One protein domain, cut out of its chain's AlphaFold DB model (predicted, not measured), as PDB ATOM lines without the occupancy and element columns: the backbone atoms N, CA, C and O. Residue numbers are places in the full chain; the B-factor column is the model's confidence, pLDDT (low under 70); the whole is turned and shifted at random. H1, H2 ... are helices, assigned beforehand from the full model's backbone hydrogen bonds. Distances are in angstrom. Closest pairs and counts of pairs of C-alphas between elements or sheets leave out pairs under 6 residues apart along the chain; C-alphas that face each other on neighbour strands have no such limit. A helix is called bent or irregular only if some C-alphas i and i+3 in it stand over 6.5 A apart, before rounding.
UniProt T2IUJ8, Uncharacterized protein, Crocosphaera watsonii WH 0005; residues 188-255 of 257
ATOM      1  N   PRO A 188      98.517 104.707 105.204       59.09
ATOM      2  CA  PRO A 188      99.562 104.094 104.381       59.09
ATOM      3  C   PRO A 188      99.230 104.133 102.879       59.09
ATOM      4  O   PRO A 188     100.110 103.928 102.049       59.09
ATOM      5  N   THR A 189      97.963 104.365 102.528       62.53
ATOM      6  CA  THR A 189      97.452 104.334 101.156       62.53
ATOM      7  C   THR A 189      97.475 105.691 100.454       62.53
ATOM      8  O   THR A 189      97.388 105.703  99.230       62.53
ATOM      9  N   SER A 190      97.619 106.814 101.175       72.75
ATOM     10  CA  SER A 190      97.615 108.151 100.556       72.75
ATOM     11  C   SER A 190      98.985 108.595 100.046       72.75
ATOM     12  O   SER A 190      99.054 109.480  99.200       72.75
ATOM     13  N   PHE A 191     100.071 107.954 100.490       78.31
ATOM     14  CA  PHE A 191     101.430 108.330 100.091       78.31
ATOM     15  C   PHE A 191     101.616 108.364  98.570       78.31
ATOM     16  O   PHE A 191     102.169 109.320  98.042       78.31
ATOM     17  N   LEU A 192     101.137 107.344  97.852       81.75
ATOM     18  CA  LEU A 192     101.310 107.280  96.397       81.75
ATOM     19  C   LEU A 192     100.476 108.339  95.673       81.75
ATOM     20  O   LEU A 192     100.959 108.929  94.712       81.75
ATOM     21  N   SER A 193      99.265 108.627  96.158       83.75
ATOM     22  CA  SER A 193      98.458 109.723  95.613       83.75
ATOM     23  C   SER A 193      99.076 111.090  95.908       83.75
ATOM     24  O   SER A 193      99.101 111.944  95.034       83.75
ATOM     25  N   GLU A 194      99.629 111.300  97.104       84.88
ATOM     26  CA  GLU A 194     100.288 112.558  97.473       84.88
ATOM     27  C   GLU A 194     101.592 112.766  96.696       84.88
ATOM     28  O   GLU A 194     101.867 113.880  96.249       84.88
ATOM     29  N   LEU A 195     102.371 111.700  96.488       86.44
ATOM     30  CA  LEU A 195     103.580 111.728  95.669       86.44
ATOM     31  C   LEU A 195     103.250 112.068  94.217       86.44
ATOM     32  O   LEU A 195     103.893 112.945  93.647       86.44
ATOM     33  N   ARG A 196     102.236 111.410  93.641       88.88
ATOM     34  CA  ARG A 196     101.762 111.709  92.287       88.88
ATOM     35  C   ARG A 196     101.371 113.178  92.161       88.88
ATOM     36  O   ARG A 196     101.936 113.870  91.327       88.88
ATOM     37  N   ASN A 197     100.501 113.663  93.045       88.25
ATOM     38  CA  ASN A 197     100.044 115.053  93.021       88.25
ATOM     39  C   ASN A 197     101.204 116.043  93.207       88.25
ATOM     40  O   ASN A 197     101.225 117.104  92.598       88.25
ATOM     41  N   SER A 198     102.188 115.711  94.045       87.31
ATOM     42  CA  SER A 198     103.364 116.566  94.252       87.31
ATOM     43  C   SER A 198     104.249 116.636  93.008       87.31
ATOM     44  O   SER A 198     104.787 117.699  92.711       87.31
ATOM     45  N   LEU A 199     104.393 115.523  92.281       89.06
ATOM     46  CA  LEU A 199     105.124 115.479  91.015       89.06
ATOM     47  C   LEU A 199     104.369 116.215  89.904       89.06
ATOM     48  O   LEU A 199     104.998 116.984  89.188       89.06
ATOM     49  N   GLU A 200     103.043 116.053  89.815       89.00
ATOM     50  CA  GLU A 200     102.182 116.826  88.902       89.00
ATOM     51  C   GLU A 200     102.359 118.331  89.160       89.00
ATOM     52  O   GLU A 200     102.777 119.063  88.266       89.00
ATOM     53  N   ASN A 201     102.201 118.773  90.411       89.12
ATOM     54  CA  ASN A 201     102.387 120.176  90.795       89.12
ATOM     55  C   ASN A 201     103.806 120.695  90.502       89.12
ATOM     56  O   ASN A 201     103.990 121.852  90.128       89.12
ATOM     57  N   TYR A 202     104.833 119.866  90.713       88.75
ATOM     58  CA  TYR A 202     106.213 120.248  90.424       88.75
ATOM     59  C   TYR A 202     106.443 120.435  88.923       88.75
ATOM     60  O   TYR A 202     107.094 121.404  88.530       88.75
ATOM     61  N   ILE A 203     105.893 119.535  88.101       88.56
ATOM     62  CA  ILE A 203     105.963 119.623  86.643       88.56
ATOM     63  C   ILE A 203     105.257 120.891  86.166       88.56
ATOM     64  O   ILE A 203     105.868 121.691  85.467       88.56
ATOM     65  N   GLU A 204     104.035 121.140  86.636       87.94
ATOM     66  CA  GLU A 204     103.278 122.350  86.300       87.94
ATOM     67  C   GLU A 204     104.017 123.640  86.687       87.94
ATOM     68  O   GLU A 204     104.010 124.607  85.932       87.94
ATOM     69  N   MET A 205     104.691 123.662  87.841       87.31
ATOM     70  CA  MET A 205     105.387 124.857  88.331       87.31
ATOM     71  C   MET A 205     106.737 125.111  87.637       87.31
ATOM     72  O   MET A 205     107.233 126.239  87.657       87.31
ATOM     73  N   LYS A 206     107.394 124.072  87.109       89.44
ATOM     74  CA  LYS A 206     108.768 124.161  86.578       89.44
ATOM     75  C   LYS A 206     108.884 123.972  85.072       89.44
ATOM     76  O   LYS A 206     109.883 124.415  84.515       89.44
ATOM     77  N   PHE A 207     107.894 123.352  84.443       88.00
ATOM     78  CA  PHE A 207     107.908 122.960  83.037       88.00
ATOM     79  C   PHE A 207     106.575 123.328  82.377       88.00
ATOM     80  O   PHE A 207     105.927 122.490  81.763       88.00
ATOM     81  N   GLU A 208     106.145 124.582  82.534       82.44
ATOM     82  CA  GLU A 208     104.835 125.068  82.074       82.44
ATOM     83  C   GLU A 208     104.585 124.802  80.577       82.44
ATOM     84  O   GLU A 208     103.483 124.394  80.211       82.44
ATOM     85  N   ASP A 209     105.622 124.949  79.744       85.69
ATOM     86  CA  ASP A 209     105.555 124.774  78.285       85.69
ATOM     87  C   ASP A 209     105.516 123.299  77.831       85.69
ATOM     88  O   ASP A 209     105.040 123.011  76.737       85.69
ATOM     89  N   GLU A 210     105.997 122.363  78.658       87.25
ATOM     90  CA  GLU A 210     106.138 120.926  78.334       87.25
ATOM     91  C   GLU A 210     105.297 120.030  79.261       87.25
ATOM     92  O   GLU A 210     105.429 118.804  79.265       87.25
ATOM     93  N   LYS A 211     104.443 120.630  80.097       84.88
ATOM     94  CA  LYS A 211     103.755 119.921  81.183       84.88
ATOM     95  C   LYS A 211     102.886 118.771  80.680       84.88
ATOM     96  O   LYS A 211     102.869 117.724  81.314       84.88
ATOM     97  N   ASP A 212     102.180 118.968  79.566       84.56
ATOM     98  CA  ASP A 212     101.207 117.997  79.066       84.56
ATOM     99  C   ASP A 212     101.945 116.748  78.564       84.56
ATOM    100  O   ASP A 212     101.584 115.636  78.945       84.56
ATOM    101  N   ASP A 213     103.056 116.935  77.844       86.69
ATOM    102  CA  ASP A 213     103.927 115.850  77.381       86.69
ATOM    103  C   ASP A 213     104.599 115.131  78.565       86.69
ATOM    104  O   ASP A 213     104.588 113.905  78.650       86.69
ATOM    105  N   LEU A 214     105.129 115.865  79.551       84.69
ATOM    106  CA  LEU A 214     105.763 115.263  80.735       84.69
ATOM    107  C   LEU A 214     104.770 114.481  81.608       84.69
ATOM    108  O   LEU A 214     105.114 113.431  82.166       84.69
ATOM    109  N   ILE A 215     103.541 114.972  81.751       85.44
ATOM    110  CA  ILE A 215     102.496 114.283  82.510       85.44
ATOM    111  C   ILE A 215     102.039 113.031  81.756       85.44
ATOM    112  O   ILE A 215     101.922 111.967  82.374       85.44
ATOM    113  N   ASP A 216     101.817 113.128  80.445       86.25
ATOM    114  CA  ASP A 216     101.225 112.043  79.664       86.25
ATOM    115  C   ASP A 216     102.230 110.966  79.252       86.25
ATOM    116  O   ASP A 216     101.905 109.781  79.356       86.25
ATOM    117  N   ASP A 217     103.456 111.341  78.888       85.31
ATOM    118  CA  ASP A 217     104.461 110.401  78.384       85.31
ATOM    119  C   ASP A 217     105.353 109.821  79.486       85.31
ATOM    120  O   ASP A 217     105.905 108.728  79.329       85.31
ATOM    121  N   ILE A 218     105.504 110.520  80.615       83.62
ATOM    122  CA  ILE A 218     106.408 110.092  81.693       83.62
ATOM    123  C   ILE A 218     105.628 109.748  82.953       83.62
ATOM    124  O   ILE A 218     105.720 108.622  83.453       83.62
ATOM    125  N   LEU A 219     104.855 110.694  83.486       86.62
ATOM    126  CA  LEU A 219     104.267 110.524  84.810       86.62
ATOM    127  C   LEU A 219     103.140 109.484  84.826       86.62
ATOM    128  O   LEU A 219     103.128 108.610  85.697       86.62
ATOM    129  N   LYS A 220     102.215 109.522  83.859       87.19
ATOM    130  CA  LYS A 220     101.137 108.527  83.747       87.19
ATOM    131  C   LYS A 220     101.697 107.100  83.593       87.19
ATOM    132  O   LYS A 220     101.377 106.274  84.455       87.19
ATOM    133  N   PRO A 221     102.599 106.794  82.635       84.38
ATOM    134  CA  PRO A 221     103.170 105.453  82.495       84.38
ATOM    135  C   PRO A 221     103.951 104.985  83.725       84.38
ATOM    136  O   PRO A 221     103.928 103.792  84.052       84.38
ATOM    137  N   LEU A 222     104.622 105.905  84.429       86.25
ATOM    138  CA  LEU A 222     105.363 105.609  85.653       86.25
ATOM    139  C   LEU A 222     104.436 105.094  86.765       86.25
ATOM    140  O   LEU A 222     104.766 104.104  87.420       86.25
ATOM    141  N   PHE A 223     103.260 105.702  86.949       88.56
ATOM    142  CA  PHE A 223     102.289 105.275  87.964       88.56
ATOM    143  C   PHE A 223     101.367 104.136  87.501       88.56
ATOM    144  O   PHE A 223     100.935 103.334  88.328       88.56
ATOM    145  N   GLU A 224     101.085 104.003  86.205       86.12
ATOM    146  CA  GLU A 224     100.316 102.872  85.659       86.12
ATOM    147  C   GLU A 224     101.068 101.543  85.801       86.12
ATOM    148  O   GLU A 224     100.475 100.506  86.100       86.12
ATOM    149  N   ASN A 225     102.395 101.577  85.665       83.44
ATOM    150  CA  ASN A 225     103.260 100.405  85.793       83.44
ATOM    151  C   ASN A 225     103.813 100.197  87.218       83.44
ATOM    152  O   ASN A 225     104.743  99.411  87.399       83.44
ATOM    153  N   GLN A 226     103.241 100.851  88.235       81.88
ATOM    154  CA  GLN A 226     103.762 100.880  89.614       81.88
ATOM    155  C   GLN A 226     103.851  99.523  90.340       81.88
ATOM    156  O   GLN A 226     104.408  99.450  91.433       81.88
ATOM    157  N   GLU A 227     103.278  98.454  89.781       83.62
ATOM    158  CA  GLU A 227     103.370  97.096  90.337       83.62
ATOM    159  C   GLU A 227     104.431  96.224  89.636       83.62
ATOM    160  O   GLU A 227     104.636  95.080  90.040       83.62
ATOM    161  N   LYS A 228     105.116  96.729  88.597       84.00
ATOM    162  CA  LYS A 228     106.199  95.997  87.917       84.00
ATOM    163  C   LYS A 228     107.531  96.165  88.651       84.00
ATOM    164  O   LYS A 228     107.859  97.257  89.099       84.00
ATOM    165  N   GLU A 229     108.324  95.096  88.751       78.12
ATOM    166  CA  GLU A 229     109.553  95.102  89.565       78.12
ATOM    167  C   GLU A 229     110.666  96.032  89.060       78.12
ATOM    168  O   GLU A 229     111.518  96.473  89.836       78.12
ATOM    169  N   ASP A 230     110.658  96.326  87.765       81.19
ATOM    170  CA  ASP A 230     111.580  97.233  87.088       81.19
ATOM    171  C   ASP A 230     111.173  98.711  87.205       81.19
ATOM    172  O   ASP A 230     111.976  99.583  86.883       81.19
ATOM    173  N   ASN A 231     109.972  99.002  87.713       85.75
ATOM    174  CA  ASN A 231     109.452 100.355  87.872       85.75
ATOM    175  C   ASN A 231     109.975 101.030  89.158       85.75
ATOM    176  O   ASN A 231     110.008 100.437  90.242       85.75
ATOM    177  N   ASP A 232     110.332 102.310  89.069       84.31
ATOM    178  CA  ASP A 232     110.900 103.043  90.205       84.31
ATOM    179  C   ASP A 232     109.889 103.323  91.334       84.31
ATOM    180  O   ASP A 232     110.270 103.322  92.508       84.31
ATOM    181  N   ILE A 233     108.590 103.448  91.036       87.81
ATOM    182  CA  ILE A 233     107.527 103.545  92.054       87.81
ATOM    183  C   ILE A 233     107.401 102.230  92.825       87.81
ATOM    184  O   ILE A 233     107.253 102.250  94.052       87.81
ATOM    185  N   TYR A 234     107.528 101.081  92.151       84.94
ATOM    186  CA  TYR A 234     107.550  99.781  92.826       84.94
ATOM    187  C   TYR A 234     108.745  99.673  93.778       84.94
ATOM    188  O   TYR A 234     108.594  99.284  94.943       84.94
ATOM    189  N   ARG A 235     109.937 100.074  93.318       82.69
ATOM    190  CA  ARG A 235     111.155 100.098  94.141       82.69
ATOM    191  C   ARG A 235     110.997 101.013  95.354       82.69
ATOM    192  O   ARG A 235     111.318 100.598  96.469       82.69
ATOM    193  N   LEU A 236     110.434 102.206  95.170       82.88
ATOM    194  CA  LEU A 236     110.153 103.148  96.253       82.88
ATOM    195  C   LEU A 236     109.150 102.575  97.267       82.88
ATOM    196  O   LEU A 236     109.388 102.631  98.475       82.88
ATOM    197  N   LYS A 237     108.057 101.960  96.795       80.25
ATOM    198  CA  LYS A 237     107.045 101.286  97.629       80.25
ATOM    199  C   LYS A 237     107.667 100.160  98.458       80.25
ATOM    200  O   LYS A 237     107.369 100.025  99.648       80.25
ATOM    201  N   LYS A 238     108.555  99.371  97.848       80.31
ATOM    202  CA  LYS A 238     109.301  98.301  98.517       80.31
ATOM    203  C   LYS A 238     110.247  98.859  99.580       80.31
ATOM    204  O   LYS A 238     110.206  98.390 100.713       80.31
ATOM    205  N   LEU A 239     111.015  99.901  99.263       79.38
ATOM    206  CA  LEU A 239     111.953 100.537 100.193       79.38
ATOM    207  C   LEU A 239     111.238 101.187 101.388       79.38
ATOM    208  O   LEU A 239     111.638 100.999 102.536       79.38
ATOM    209  N   MET A 240     110.120 101.875 101.151       76.44
ATOM    210  CA  MET A 240     109.259 102.405 102.214       76.44
ATOM    211  C   MET A 240     108.765 101.306 103.165       76.44
ATOM    212  O   MET A 240     108.804 101.461 104.389       76.44
ATOM    213  N   ARG A 241     108.301 100.180 102.608       73.19
ATOM    214  CA  ARG A 241     107.775  99.057 103.392       73.19
ATOM    215  C   ARG A 241     108.870  98.338 104.178       73.19
ATOM    216  O   ARG A 241     108.656  98.012 105.342       73.19
ATOM    217  N   GLU A 242     110.003  98.065 103.539       73.62
ATOM    218  CA  GLU A 242     111.081  97.258 104.114       73.62
ATOM    219  C   GLU A 242     111.978  98.070 105.059       73.62
ATOM    220  O   GLU A 242     112.312  97.590 106.142       73.62
ATOM    221  N   GLU A 243     112.332  99.308 104.705       72.62
ATOM    222  CA  GLU A 243     113.288 100.109 105.474       72.62
ATOM    223  C   GLU A 243     112.644 101.206 106.316       72.62
ATOM    224  O   GLU A 243     112.946 101.323 107.508       72.62
ATOM    225  N   ALA A 244     111.782 102.040 105.723       71.25
ATOM    226  CA  ALA A 244     111.290 103.243 106.398       71.25
ATOM    227  C   ALA A 244     110.401 102.887 107.595       71.25
ATOM    228  O   ALA A 244     110.593 103.417 108.691       71.25
ATOM    229  N   LEU A 245     109.497 101.915 107.436       70.19
ATOM    230  CA  LEU A 245     108.658 101.440 108.538       70.19
ATOM    231  C   LEU A 245     109.492 100.804 109.664       70.19
ATOM    232  O   LEU A 245     109.215 101.020 110.847       70.19
ATOM    233  N   GLY A 246     110.550 100.070 109.307       69.19
ATOM    234  CA  GLY A 246     111.502  99.503 110.262       69.19
ATOM    235  C   GLY A 246     112.254 100.582 111.047       69.19
ATOM    236  O   GLY A 246     112.345 100.508 112.275       69.19
ATOM    237  N   LYS A 247     112.729 101.627 110.358       73.56
ATOM    238  CA  LYS A 247     113.398 102.787 110.966       73.56
ATOM    239  C   LYS A 247     112.450 103.581 111.874       73.56
ATOM    240  O   LYS A 247     112.841 103.903 112.993       73.56
ATOM    241  N   ILE A 248     111.199 103.818 111.460       71.38
ATOM    242  CA  ILE A 248     110.170 104.482 112.285       71.38
ATOM    243  C   ILE A 248     109.890 103.672 113.551       71.38
ATOM    244  O   ILE A 248     109.890 104.229 114.648       71.38
ATOM    245  N   LYS A 249     109.710 102.352 113.422       71.00
ATOM    246  CA  LYS A 249     109.528 101.461 114.572       71.00
ATOM    247  C   LYS A 249     110.712 101.563 115.534       71.00
ATOM    248  O   LYS A 249     110.501 101.751 116.727       71.00
ATOM    249  N   LYS A 250     111.945 101.492 115.020       69.31
ATOM    250  CA  LYS A 250     113.169 101.605 115.826       69.31
ATOM    251  C   LYS A 250     113.253 102.955 116.546       69.31
ATOM    252  O   LYS A 250     113.480 102.978 117.750       69.31
ATOM    253  N   ALA A 251     113.032 104.062 115.839       68.38
ATOM    254  CA  ALA A 251     113.077 105.407 116.413       68.38
ATOM    255  C   ALA A 251     112.007 105.619 117.496       68.38
ATOM    256  O   ALA A 251     112.286 106.204 118.540       68.38
ATOM    257  N   ALA A 252     110.795 105.110 117.277       62.97
ATOM    258  CA  ALA A 252     109.724 105.179 118.262       62.97
ATOM    259  C   ALA A 252     110.000 104.304 119.494       62.97
ATOM    260  O   ALA A 252     109.693 104.723 120.604       62.97
ATOM    261  N   SER A 253     110.624 103.131 119.327       59.81
ATOM    262  CA  SER A 253     111.105 102.331 120.460       59.81
ATOM    263  C   SER A 253     112.184 103.055 121.266       59.81
ATOM    264  O   SER A 253     112.157 102.978 122.485       59.81
ATOM    265  N   ILE A 254     113.095 103.779 120.606       60.59
ATOM    266  CA  ILE A 254     114.153 104.550 121.278       60.59
ATOM    267  C   ILE A 254     113.574 105.737 122.055       60.59
ATOM    268  O   ILE A 254     113.972 105.941 123.186       60.59
ATOM    269  N   LYS A 255     112.637 106.506 121.482       56.88
ATOM    270  CA  LYS A 255     112.020 107.659 122.173       56.88
ATOM    271  C   LYS A 255     111.090 107.276 123.328       56.88
ATOM    272  O   LYS A 255     110.729 108.140 124.119       56.88
TER     273      LYS A 255
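AT A GLANCE: This is residues 188 to 255 of the 257 residues of an uncharacterized protein of Crocosphaera watsonii WH 0005 (UniProt T2IUJ8). Start at the first residue and you see a short helical hairpin, H1 and H2, from whose open end a longer bent helix, H3, leads away as an arm, with residues 242 to 255 sticking out free. H2 and H3 together make a wide arch, with H1 folded back along H2 on its inner side. The printed part has 68 residues with three named helices, H1, H2 and H3 in that order, and no named strand; the class is all helix. It is loose, with a radius of gyration of the C-alphas of 15.1 A, and elongated, spanning 48 by 26 by 16 A.

IN THESE COORDINATES: Find C-alpha 191 at (101.430, 108.330, 100.091); from there H1 runs 22.1 A to residue 206. H2, residues 211 to 224, is 18.0 A long and only just irregular: C-alphas 217 and 220 are 6.6 A apart. H3, residues 232 to 255, was assigned as one helix by its hydrogen bonds, but is bent: C-alphas 242 and 245 are 6.6 A apart. Its arms are H3a, residues 232 to 242, and H3b, residues 245 to 255, ending at C-alpha 255, (112.020, 107.659, 122.173).

HOW THE PARTS SIT: H1 and H2 touch as a hairpin, opposite ways at a shallow tilt of 17 degrees; their closest C-alphas, Glu 204 and Lys 211, are 5.7 A apart. H2 and H3a only just touch, with 3 pairs of C-alphas within 8 A, through residues 222 to 223 of H2 alone; the closest C-alphas, Phe 223 and Ile 233, are 6.9 A apart. They run the same way at a steep tilt of 48 degrees. H1 and H3a are near each other. H3b, at an only just steep 37 degrees to H3a, is apart from H1 and H2. Every O i to N i+4 pair is within hydrogen-bond range in H1, H3a and H3b, and 8 of 10 in H2.

THE WHOLE: The C-alphas farthest apart, Asp 209 and Ile 254, are 48.3 A apart. The printed part has no cut; the link H1 to H2 is tight, H2 to H3 short. Look for pLDDT under 70 at residues 188 to 189, 246 and 250 to 255.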